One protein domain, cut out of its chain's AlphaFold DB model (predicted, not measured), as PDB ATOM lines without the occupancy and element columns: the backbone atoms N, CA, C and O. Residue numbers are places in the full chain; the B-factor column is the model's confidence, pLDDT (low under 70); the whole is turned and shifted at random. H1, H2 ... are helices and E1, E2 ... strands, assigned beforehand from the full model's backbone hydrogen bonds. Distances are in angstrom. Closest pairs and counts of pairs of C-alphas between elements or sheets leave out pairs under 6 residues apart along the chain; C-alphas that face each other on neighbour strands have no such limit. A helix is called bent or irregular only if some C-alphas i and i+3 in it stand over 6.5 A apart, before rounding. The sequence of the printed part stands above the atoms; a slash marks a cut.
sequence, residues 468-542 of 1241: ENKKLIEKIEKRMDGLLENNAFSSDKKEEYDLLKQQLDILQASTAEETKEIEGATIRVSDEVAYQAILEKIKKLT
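What this domain is: This is residues 468 to 542 of the 1241 residues of an uncharacterized protein of Mycoplasma sp. CAG:776 (UniProt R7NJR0). Three helices run up and down along the long axis, H2 between H1 and H3 and touching both, in an open trough, and a small two-stranded hairpin, E1 and E2, covers the trough at one end, between the first residues of H1 and the first part of H3. At the other end the link from H1 to H2 loops out. The printed part has 75 residues with three named helices and two named strands, in the order H1, H2, E1, E2, H3; the sheet E1 - E2 is antiparallel and the class is mostly helix. The whole is compact, with a radius of gyration of the C-alphas of 12.8 A, and only just a rod, spanning 42 by 21 by 16 A.

How they stand to each other: E1, residues 515 to 518, and E2, residues 521 to 524, form an antiparallel hairpin, with 141 degrees between their directions. N 516 and O 523 are 2.9 A apart and N 521 and O 518 are 3.0 A apart, both within hydrogen-bond range. The closest C-alphas of E2 and H2, residues 491 to 509, are those of Ile 523 and Leu 507, 6.3 A apart. Ala 521 of E2 and Asn 469 of H1, residues 468 to 484, have their C-alphas 5.8 A apart, the closest of that pair of elements. E1 comes closest to H3, residues 525 to 541, at the C-alphas of Thr 515 and Val 525, 5.4 A apart. H1 and H2 form a helical hairpin: they touch, closest at the C-alphas of Met 480 and Tyr 497, 6.0 A apart, and run opposite ways at a shallow tilt of 26 degrees. H2 and H3 touch, closest at the C-alphas of Glu 496 and Leu 541, 6.2 A apart, and run opposite ways at a shallow tilt of 24 degrees. H1 and H3 are apart, as are H1 and E1. In H1 and H2 every O i to N i+4 pair is within hydrogen-bond range; in H3 it is 11 of 13.

Where its parts are: E1 is 9.7 A long and E2 10.0 A. H2 is the longest helix, 27.1 A from C-alpha 491 to C-alpha 509 at (154.410, 127.896, 96.090). H1 is 24.8 A long and begins at C-alpha 468, (148.883, 121.857, 108.162). H3 is 25.4 A long and ends at C-alpha 541, (138.531, 111.000, 90.121). H3 is irregular, with C-alphas 526 and 529 7.5 A apart, and its line is a rough one.

The domain as a whole: The two C-alphas farthest apart are those of Ala 488 and Glu 513, 42.1 A. The printed part has no cut. The links from H2 to E1, from E1 to E2 and from E2 to H3 are tight, and the link from H1 to H2, six residues, is short. The mean pLDDT of the printed part is 70.9; 25 residues are under 70, among them residues 484 to 493 and 508 to 516.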
ATOM      1  N   GLU A 468     149.996 122.418 108.925       59.78
ATOM      2  CA  GLU A 468     148.883 121.857 108.162       59.78
ATOM      3  C   GLU A 468     149.308 121.526 106.726       59.78
ATOM      4  O   GLU A 468     149.154 120.379 106.302       59.78
ATOM      5  N   ASN A 469     149.949 122.465 106.016       72.44
ATOM      6  CA  ASN A 469     150.406 122.239 104.641       72.44
ATOM      7  C   ASN A 469     151.452 121.116 104.550       72.44
ATOM      8  O   ASN A 469     151.412 120.336 103.605       72.44
ATOM      9  N   LYS A 470     152.344 120.964 105.540       70.19
ATOM     10  CA  LYS A 470     153.305 119.842 105.584       70.19
ATOM     11  C   LYS A 470     152.614 118.488 105.677       70.19
ATOM     12  O   LYS A 470     152.961 117.577 104.935       70.19
ATOM     13  N   LYS A 471     151.625 118.361 106.564       75.69
ATOM     14  CA  LYS A 471     150.845 117.122 106.710       75.69
ATOM     15  C   LYS A 471     150.027 116.821 105.458       75.69
ATOM     16  O   LYS A 471     149.794 115.655 105.149       75.69
ATOM     17  N   LEU A 472     149.550 117.856 104.769       78.88
ATOM     18  CA  LEU A 472     148.786 117.711 103.536       78.88
ATOM     19  C   LEU A 472     149.684 117.274 102.371       78.88
ATOM     20  O   LEU A 472     149.344 116.323 101.677       78.88
ATOM     21  N   ILE A 473     150.852 117.903 102.222       78.56
ATOM     22  CA  ILE A 473     151.880 117.539 101.239       78.56
ATOM     23  C   ILE A 473     152.317 116.089 101.434       78.56
ATOM     24  O   ILE A 473     152.257 115.315 100.488       78.56
ATOM     25  N   GLU A 474     152.621 115.678 102.667       77.06
ATOM     26  CA  GLU A 474     153.025 114.298 102.963       77.06
ATOM     27  C   GLU A 474     151.918 113.284 102.603       77.06
ATOM     28  O   GLU A 474     152.197 112.189 102.122       77.06
ATOM     29  N   LYS A 475     150.637 113.647 102.772       79.44
ATOM     30  CA  LYS A 475     149.504 112.813 102.327       79.44
ATOM     31  C   LYS A 475     149.376 112.756 100.801       79.44
ATOM     32  O   LYS A 475     149.042 111.693 100.280       79.44
ATOM     33  N   ILE A 476     149.600 113.873 100.105       81.12
ATOM     34  CA  ILE A 476     149.530 113.961  98.638       81.12
ATOM     35  C   ILE A 476     150.668 113.153  98.009       81.12
ATOM     36  O   ILE A 476     150.398 112.306  97.162       81.12
ATOM     37  N   GLU A 477     151.905 113.331  98.475       77.31
ATOM     38  CA  GLU A 477     153.085 112.593  97.997       77.31
ATOM     39  C   GLU A 477     152.900 111.084  98.176       77.31
ATOM     40  O   GLU A 477     153.036 110.318  97.225       77.31
ATOM     41  N   LYS A 478     152.435 110.649  99.353       80.19
ATOM     42  CA  LYS A 478     152.170 109.231  99.629       80.19
ATOM     43  C   LYS A 478     151.074 108.638  98.734       80.19
ATOM     44  O   LYS A 478     151.111 107.452  98.405       80.19
ATOM     45  N   ARG A 479     150.086 109.449  98.338       78.31
ATOM     46  CA  ARG A 479     149.035 109.052  97.388       78.31
ATOM     47  C   ARG A 479     149.575 108.968  95.960       78.31
ATOM     48  O   ARG A 479     149.238 108.026  95.251       78.31
ATOM     49  N   MET A 480     150.434 109.905  95.559       74.88
ATOM     50  CA  MET A 480     151.122 109.892  94.265       74.88
ATOM     51  C   MET A 480     152.048 108.679  94.121       74.88
ATOM     52  O   MET A 480     152.028 108.027  93.078       74.88
ATOM     53  N   ASP A 481     152.788 108.319  95.170       75.88
ATOM     54  CA  ASP A 481     153.637 107.122  95.188       75.88
ATOM     55  C   ASP A 481     152.804 105.836  95.050       75.88
ATOM     56  O   ASP A 481     153.125 104.963  94.242       75.88
ATOM     57  N   GLY A 482     151.659 105.753  95.739       71.44
ATOM     58  CA  GLY A 482     150.726 104.624  95.606       71.44
ATOM     59  C   GLY A 482     150.093 104.483  94.211       71.44
ATOM     60  O   GLY A 482     149.719 103.378  93.804       71.44
ATOM     61  N   LEU A 483     149.995 105.578  93.446       71.25
ATOM     62  CA  LEU A 483     149.577 105.544  92.039       71.25
ATOM     63  C   LEU A 483     150.694 105.023  91.118       71.25
ATOM     64  O   LEU A 483     150.384 104.381  90.113       71.25
ATOM     65  N   LEU A 484     151.966 105.242  91.473       65.56
ATOM     66  CA  LEU A 484     153.140 104.796  90.713       65.56
ATOM     67  C   LEU A 484     153.489 103.315  90.932       65.56
ATOM     68  O   LEU A 484     153.999 102.675  90.015       65.56
ATOM     69  N   GLU A 485     153.187 102.742  92.102       57.47
ATOM     70  CA  GLU A 485     153.504 101.334  92.420       57.47
ATOM     71  C   GLU A 485     152.696 100.305  91.597       57.47
ATOM     72  O   GLU A 485     153.085  99.140  91.484       57.47
ATOM     73  N   ASN A 486     151.600 100.719  90.953       53.03
ATOM     74  CA  ASN A 486     150.803  99.866  90.073       53.03
ATOM     75  C   ASN A 486     151.151 100.146  88.600       53.03
ATOM     76  O   ASN A 486     150.550 101.020  87.983       53.03
ATOM     77  N   ASN A 487     152.080  99.368  88.030       45.19
ATOM     78  CA  ASN A 487     152.687  99.491  86.682       45.19
ATOM     79  C   ASN A 487     151.742  99.498  85.443       45.19
ATOM     80  O   ASN A 487     152.197  99.301  84.317       45.19
ATOM     81  N   ALA A 488     150.440  99.742  85.601       46.34
ATOM     82  CA  ALA A 488     149.493  99.979  84.515       46.34
ATOM     83  C   ALA A 488     148.770 101.321  84.738       46.34
ATOM     84  O   ALA A 488     147.777 101.397  85.466       46.34
ATOM     85  N   PHE A 489     149.271 102.386  84.105       49.66
ATOM     86  CA  PHE A 489     148.595 103.685  84.066       49.66
ATOM     87  C   PHE A 489     147.325 103.581  83.207       49.66
ATOM     88  O   PHE A 489     147.401 103.597  81.978       49.66
ATOM     89  N   SER A 490     146.150 103.488  83.834       57.94
ATOM     90  CA  SER A 490     144.902 103.880  83.165       57.94
ATOM     91  C   SER A 490     144.899 105.402  82.954       57.94
ATOM     92  O   SER A 490     145.575 106.125  83.694       57.94
ATOM     93  N   SER A 491     144.157 105.907  81.958       57.09
ATOM     94  CA  SER A 491     144.029 107.356  81.701       57.09
ATOM     95  C   SER A 491     143.648 108.131  82.961       57.09
ATOM     96  O   SER A 491     144.230 109.172  83.245       57.09
ATOM     97  N   ASP A 492     142.757 107.549  83.756       57.56
ATOM     98  CA  ASP A 492     142.141 108.199  84.910       57.56
ATOM     99  C   ASP A 492     143.123 108.308  86.090       57.56
ATOM    100  O   ASP A 492     143.145 109.310  86.796       57.56
ATOM    101  N   LYS A 493     144.019 107.321  86.258       66.12
ATOM    102  CA  LYS A 493     145.094 107.369  87.269       66.12
ATOM    103  C   LYS A 493     146.189 108.366  86.904       66.12
ATOM    104  O   LYS A 493     146.813 108.946  87.788       66.12
ATOM    105  N   LYS A 494     146.432 108.557  85.604       71.31
ATOM    106  CA  LYS A 494     147.361 109.578  85.116       71.31
ATOM    107  C   LYS A 494     146.791 110.978  85.340       71.31
ATOM    108  O   LYS A 494     147.511 111.848  85.812       71.31
ATOM    109  N   GLU A 495     145.501 111.163  85.075       74.88
ATOM    110  CA  GLU A 495     144.804 112.422  85.337       74.88
ATOM    111  C   GLU A 495     144.754 112.747  86.842       74.88
ATOM    112  O   GLU A 495     145.030 113.882  87.228       74.88
ATOM    113  N   GLU A 496     144.511 111.752  87.708       75.81
ATOM    114  CA  GLU A 496     144.601 111.920  89.170       75.81
ATOM    115  C   GLU A 496     146.020 112.323  89.607       75.81
ATOM    116  O   GLU A 496     146.178 113.258  90.393       75.81
ATOM    117  N   TYR A 497     147.057 111.671  89.071       79.38
ATOM    118  CA  TYR A 497     148.452 111.993  89.380       79.38
ATOM    119  C   TYR A 497     148.835 113.415  88.940       79.38
ATOM    120  O   TYR A 497     149.455 114.152  89.708       79.38
ATOM    121  N   ASP A 498     148.440 113.824  87.732       79.19
ATOM    122  CA  ASP A 498     148.744 115.151  87.190       79.19
ATOM    123  C   ASP A 498     148.030 116.264  87.981       79.19
ATOM    124  O   ASP A 498     148.619 117.316  88.239       79.19
ATOM    125  N   LEU A 499     146.793 116.027  88.436       81.56
ATOM    126  CA  LEU A 499     146.056 116.969  89.284       81.56
ATOM    127  C   LEU A 499     146.608 117.040  90.713       81.56
ATOM    128  O   LEU A 499     146.727 118.139  91.254       81.56
ATOM    129  N   LEU A 500     146.994 115.909  91.314       80.88
ATOM    130  CA  LEU A 500     147.665 115.882  92.622       80.88
ATOM    131  C   LEU A 500     149.015 116.607  92.572       80.88
ATOM    132  O   LEU A 500     149.367 117.317  93.511       80.88
ATOM    133  N   LYS A 501     149.736 116.499  91.452       81.44
ATOM    134  CA  LYS A 501     150.981 117.234  91.226       81.44
ATOM    135  C   LYS A 501     150.751 118.743  91.113       81.44
ATOM    136  O   LYS A 501     151.450 119.507  91.766       81.44
ATOM    137  N   GLN A 502     149.729 119.176  90.375       81.00
ATOM    138  CA  GLN A 502     149.344 120.594  90.325       81.00
ATOM    139  C   GLN A 502     148.917 121.124  91.701       81.00
ATOM    140  O   GLN A 502     149.243 122.254  92.062       81.00
ATOM    141  N   GLN A 503     148.220 120.302  92.492       83.38
ATOM    142  CA  GLN A 503     147.868 120.632  93.870       83.38
ATOM    143  C   GLN A 503     149.121 120.809  94.742       83.38
ATOM    144  O   GLN A 503     149.203 121.769  95.508       83.38
ATOM    145  N   LEU A 504     150.105 119.912  94.605       80.38
ATOM    146  CA  LEU A 504     151.391 119.972  95.301       80.38
ATOM    147  C   LEU A 504     152.156 121.258  94.956       80.38
ATOM    148  O   LEU A 504     152.625 121.947  95.860       80.38
ATOM    149  N   ASP A 505     152.215 121.610  93.671       78.25
ATOM    150  CA  ASP A 505     152.932 122.789  93.179       78.25
ATOM    151  C   ASP A 505     152.353 124.090  93.771       78.25
ATOM    152  O   ASP A 505     153.105 124.958  94.220       78.25
ATOM    153  N   ILE A 506     151.020 124.212  93.860       79.31
ATOM    154  CA  ILE A 506     150.350 125.374  94.479       79.31
ATOM    155  C   ILE A 506     150.634 125.439  95.987       79.31
ATOM    156  O   ILE A 506     150.948 126.504  96.524       79.31
ATOM    157  N   LEU A 507     150.569 124.300  96.685       74.19
ATOM    158  CA  LEU A 507     150.828 124.233  98.127       74.19
ATOM    159  C   LEU A 507     152.285 124.562  98.470       74.19
ATOM    160  O   LEU A 507     152.540 125.228  99.474       74.19
ATOM    161  N   GLN A 508     153.231 124.136  97.631       68.56
ATOM    162  CA  GLN A 508     154.658 124.432  97.773       68.56
ATOM    163  C   GLN A 508     155.002 125.880  97.388       68.56
ATOM    164  O   GLN A 508     155.916 126.468  97.968       68.56
ATOM    165  N   ALA A 509     154.247 126.493  96.469       64.88
ATOM    166  CA  ALA A 509     154.410 127.896  96.090       64.88
ATOM    167  C   ALA A 509     153.849 128.889  97.131       64.88
ATOM    168  O   ALA A 509     154.245 130.061  97.140       64.88
ATOM    169  N   SER A 510     152.964 128.447  98.033       59.41
ATOM    170  CA  SER A 510     152.277 129.291  99.021       59.41
ATOM    171  C   SER A 510     153.218 129.850 100.103       59.41
ATOM    172  O   SER A 510     153.438 129.261 101.158       59.41
ATOM    173  N   THR A 511     153.826 131.004  99.808       55.16
ATOM    174  CA  THR A 511     154.830 131.686 100.658       55.16
ATOM    175  C   THR A 511     154.662 133.219 100.739       55.16
ATOM    176  O   THR A 511     155.622 133.914 101.070       55.16
ATOM    177  N   ALA A 512     153.481 133.766 100.415       49.84
ATOM    178  CA  ALA A 512     153.234 135.219 100.328       49.84
ATOM    179  C   ALA A 512     152.426 135.786 101.518       49.84
ATOM    180  O   ALA A 512     151.852 135.025 102.287       49.84
ATOM    181  N   GLU A 513     152.408 137.118 101.659       51.34
ATOM    182  CA  GLU A 513     151.847 137.873 102.800       51.34
ATOM    183  C   GLU A 513     150.306 137.861 102.891       51.34
ATOM    184  O   GLU A 513     149.771 138.079 103.974       51.34
ATOM    185  N   GLU A 514     149.596 137.522 101.809       52.84
ATOM    186  CA  GLU A 514     148.141 137.308 101.811       52.84
ATOM    187  C   GLU A 514     147.801 135.849 101.484       52.84
ATOM    188  O   GLU A 514     147.905 135.388 100.341       52.84
ATOM    189  N   THR A 515     147.375 135.112 102.510       67.00
ATOM    190  CA  THR A 515     146.939 133.716 102.398       67.00
ATOM    191  C   THR A 515     145.530 133.522 102.931       67.00
ATOM    192  O   THR A 515     145.141 134.170 103.902       67.00
ATOM    193  N   LYS A 516     144.795 132.574 102.349       69.06
ATOM    194  CA  LYS A 516     143.457 132.159 102.778       69.06
ATOM    195  C   LYS A 516     143.435 130.654 103.026       69.06
ATOM    196  O   LYS A 516     144.147 129.900 102.360       69.06
ATOM    197  N   GLU A 517     142.638 130.224 103.995       74.12
ATOM    198  CA  GLU A 517     142.461 128.807 104.305       74.12
ATOM    199  C   GLU A 517     141.289 128.222 103.505       74.12
ATOM    200  O   GLU A 517     140.178 128.751 103.551       74.12
ATOM    201  N   ILE A 518     141.537 127.140 102.761       71.94
ATOM    202  CA  ILE A 518     140.533 126.432 101.955       71.94
ATOM    203  C   ILE A 518     140.689 124.926 102.172       71.94
ATOM    204  O   ILE A 518     141.746 124.365 101.896       71.94
ATOM    205  N   GLU A 519     139.636 124.272 102.677       67.19
ATOM    206  CA  GLU A 519     139.598 122.830 102.997       67.19
ATOM    207  C   GLU A 519     140.828 122.329 103.794       67.19
ATOM    208  O   GLU A 519     141.343 121.236 103.557       67.19
ATOM    209  N   GLY A 520     141.312 123.136 104.750       62.75
ATOM    210  CA  GLY A 520     142.459 122.809 105.607       62.75
ATOM    211  C   GLY A 520     143.837 123.039 104.974       62.75
ATOM    212  O   GLY A 520     144.839 122.581 105.523       62.75
ATOM    213  N   ALA A 521     143.901 123.725 103.826       70.44
ATOM    214  CA  ALA A 521     145.132 124.172 103.180       70.44
ATOM    215  C   ALA A 521     145.266 125.699 103.214       70.44
ATOM    216  O   ALA A 521     144.324 126.415 102.880       70.44
ATOM    217  N   THR A 522     146.454 126.201 103.547       75.12
ATOM    218  CA  THR A 522     146.768 127.636 103.507       75.12
ATOM    219  C   THR A 522     147.405 127.993 102.163       75.12
ATOM    220  O   THR A 522     148.566 127.656 101.906       75.12
ATOM    221  N   ILE A 523     146.665 128.677 101.292       76.25
ATOM    222  CA  ILE A 523     147.084 129.013  99.919       76.25
ATOM    223  C   ILE A 523     147.102 130.529  99.690       76.25
ATOM    224  O   ILE A 523     146.504 131.281 100.460       76.25
ATOM    225  N   ARG A 524     147.766 131.000  98.629       76.50
ATOM    226  CA  ARG A 524     147.718 132.416  98.227       76.50
ATOM    227  C   ARG A 524     146.321 132.778  97.729       76.50
ATOM    228  O   ARG A 524     145.701 131.988  97.021       76.50
ATOM    229  N   VAL A 525     145.859 133.991  98.035       75.19
ATOM    230  CA  VAL A 525     144.539 134.484  97.586       75.19
ATOM    231  C   VAL A 525     144.412 134.462  96.054       75.19
ATOM    232  O   VAL A 525     143.360 134.116  95.530       75.19
ATOM    233  N   SER A 526     145.501 134.731  95.323       74.00
ATOM    234  CA  SER A 526     145.535 134.646  93.852       74.00
ATOM    235  C   SER A 526     145.255 133.245  93.303       74.00
ATOM    236  O   SER A 526     144.785 133.111  92.174       74.00
ATOM    237  N   ASP A 527     145.535 132.210  94.095       76.56
ATOM    238  CA  ASP A 527     145.489 130.812  93.671       76.56
ATOM    239  C   ASP A 527     144.201 130.116  94.151       76.56
ATOM    240  O   ASP A 527     143.984 128.946  93.844       76.56
ATOM    241  N   GLU A 528     143.317 130.834  94.859       78.94
ATOM    242  CA  GLU A 528     142.053 130.328  95.418       78.94
ATOM    243  C   GLU A 528     141.179 129.639  94.367       78.94
ATOM    244  O   GLU A 528     140.779 128.485  94.541       78.94
ATOM    245  N   VAL A 529     140.938 130.317  93.246       80.06
ATOM    246  CA  VAL A 529     140.072 129.808  92.174       80.06
ATOM    247  C   VAL A 529     140.674 128.556  91.528       80.06
ATOM    248  O   VAL A 529     139.965 127.587  91.254       80.06
ATOM    249  N   ALA A 530     141.993 128.549  91.315       78.81
ATOM    250  CA  ALA A 530     142.698 127.413  90.727       78.81
ATOM    251  C   ALA A 530     142.716 126.204  91.676       78.81
ATOM    252  O   ALA A 530     142.446 125.079  91.248       78.81
ATOM    253  N   TYR A 531     142.971 126.432  92.965       82.88
ATOM    254  CA  TYR A 531     143.035 125.377  93.971       82.88
ATOM    255  C   TYR A 531     141.669 124.715  94.205       82.88
ATOM    256  O   TYR A 531     141.584 123.486  94.240       82.88
ATOM    257  N   GLN A 532     140.580 125.493  94.272       79.62
ATOM    258  CA  GLN A 532     139.222 124.938  94.374       79.62
ATOM    259  C   GLN A 532     138.841 124.097  93.146       79.62
ATOM    260  O   GLN A 532     138.297 123.001  93.291       79.62
ATOM    261  N   ALA A 533     139.183 124.557  91.939       81.50
ATOM    262  CA  ALA A 533     138.916 123.807  90.714       81.50
ATOM    263  C   ALA A 533     139.684 122.473  90.659       81.50
ATOM    264  O   ALA A 533     139.159 121.475  90.159       81.50
ATOM    265  N   ILE A 534     140.916 122.434  91.181       82.12
ATOM    266  CA  ILE A 534     141.711 121.202  91.291       82.12
ATOM    267  C   ILE A 534     141.079 120.246  92.310       82.12
ATOM    268  O   ILE A 534     140.904 119.068  91.998       82.12
ATOM    269  N   LEU A 535     140.660 120.739  93.482       79.31
ATOM    270  CA  LEU A 535     139.994 119.925  94.507       79.31
ATOM    271  C   LEU A 535     138.709 119.269  93.994       79.31
ATOM    272  O   LEU A 535     138.496 118.077  94.224       79.31
ATOM    273  N   GLU A 536     137.869 120.001  93.260       75.88
ATOM    274  CA  GLU A 536     136.661 119.421  92.662       75.88
ATOM    275  C   GLU A 536     136.974 118.320  91.642       75.88
ATOM    276  O   GLU A 536     136.288 117.294  91.603       75.88
ATOM    277  N   LYS A 537     138.008 118.508  90.815       77.75
ATOM    278  CA  LYS A 537     138.422 117.504  89.824       77.75
ATOM    279  C   LYS A 537     138.995 116.255  90.490       77.75
ATOM    280  O   LYS A 537     138.630 115.146  90.109       77.75
ATOM    281  N   ILE A 538     139.807 116.418  91.536       73.31
ATOM    282  CA  ILE A 538     140.333 115.298  92.326       73.31
ATOM    283  C   ILE A 538     139.182 114.548  93.015       73.31
ATOM    284  O   ILE A 538     139.128 113.322  92.940       73.31
ATOM    285  N   LYS A 539     138.196 115.238  93.610       70.75
ATOM    286  CA  LYS A 539     137.009 114.592  94.215       70.75
ATOM    287  C   LYS A 539     136.215 113.735  93.219       70.75
ATOM    288  O   LYS A 539     135.654 112.716  93.616       70.75
ATOM    289  N   LYS A 540     136.192 114.111  91.935       66.94
ATOM    290  CA  LYS A 540     135.533 113.339  90.866       66.94
ATOM    291  C   LYS A 540     136.317 112.086  90.452       66.94
ATOM    292  O   LYS A 540     135.691 111.095  90.095       66.94
ATOM    293  N   LEU A 541     137.651 112.107  90.536       60.22
ATOM    294  CA  LEU A 541     138.531 111.000  90.121       60.22
ATOM    295  C   LEU A 541     138.803 109.968  91.232       60.22
ATOM    296  O   LEU A 541     139.065 108.803  90.954       60.22
ATOM    297  N   THR A 542     138.719 110.370  92.501       51.44
ATOM    298  CA  THR A 542     139.251 109.605  93.646       51.44
ATOM    299  C   THR A 542     138.337 108.541  94.263       51.44
ATOM    300  O   THR A 542     138.688 107.986  95.308       51.44
TER     301      THR A 542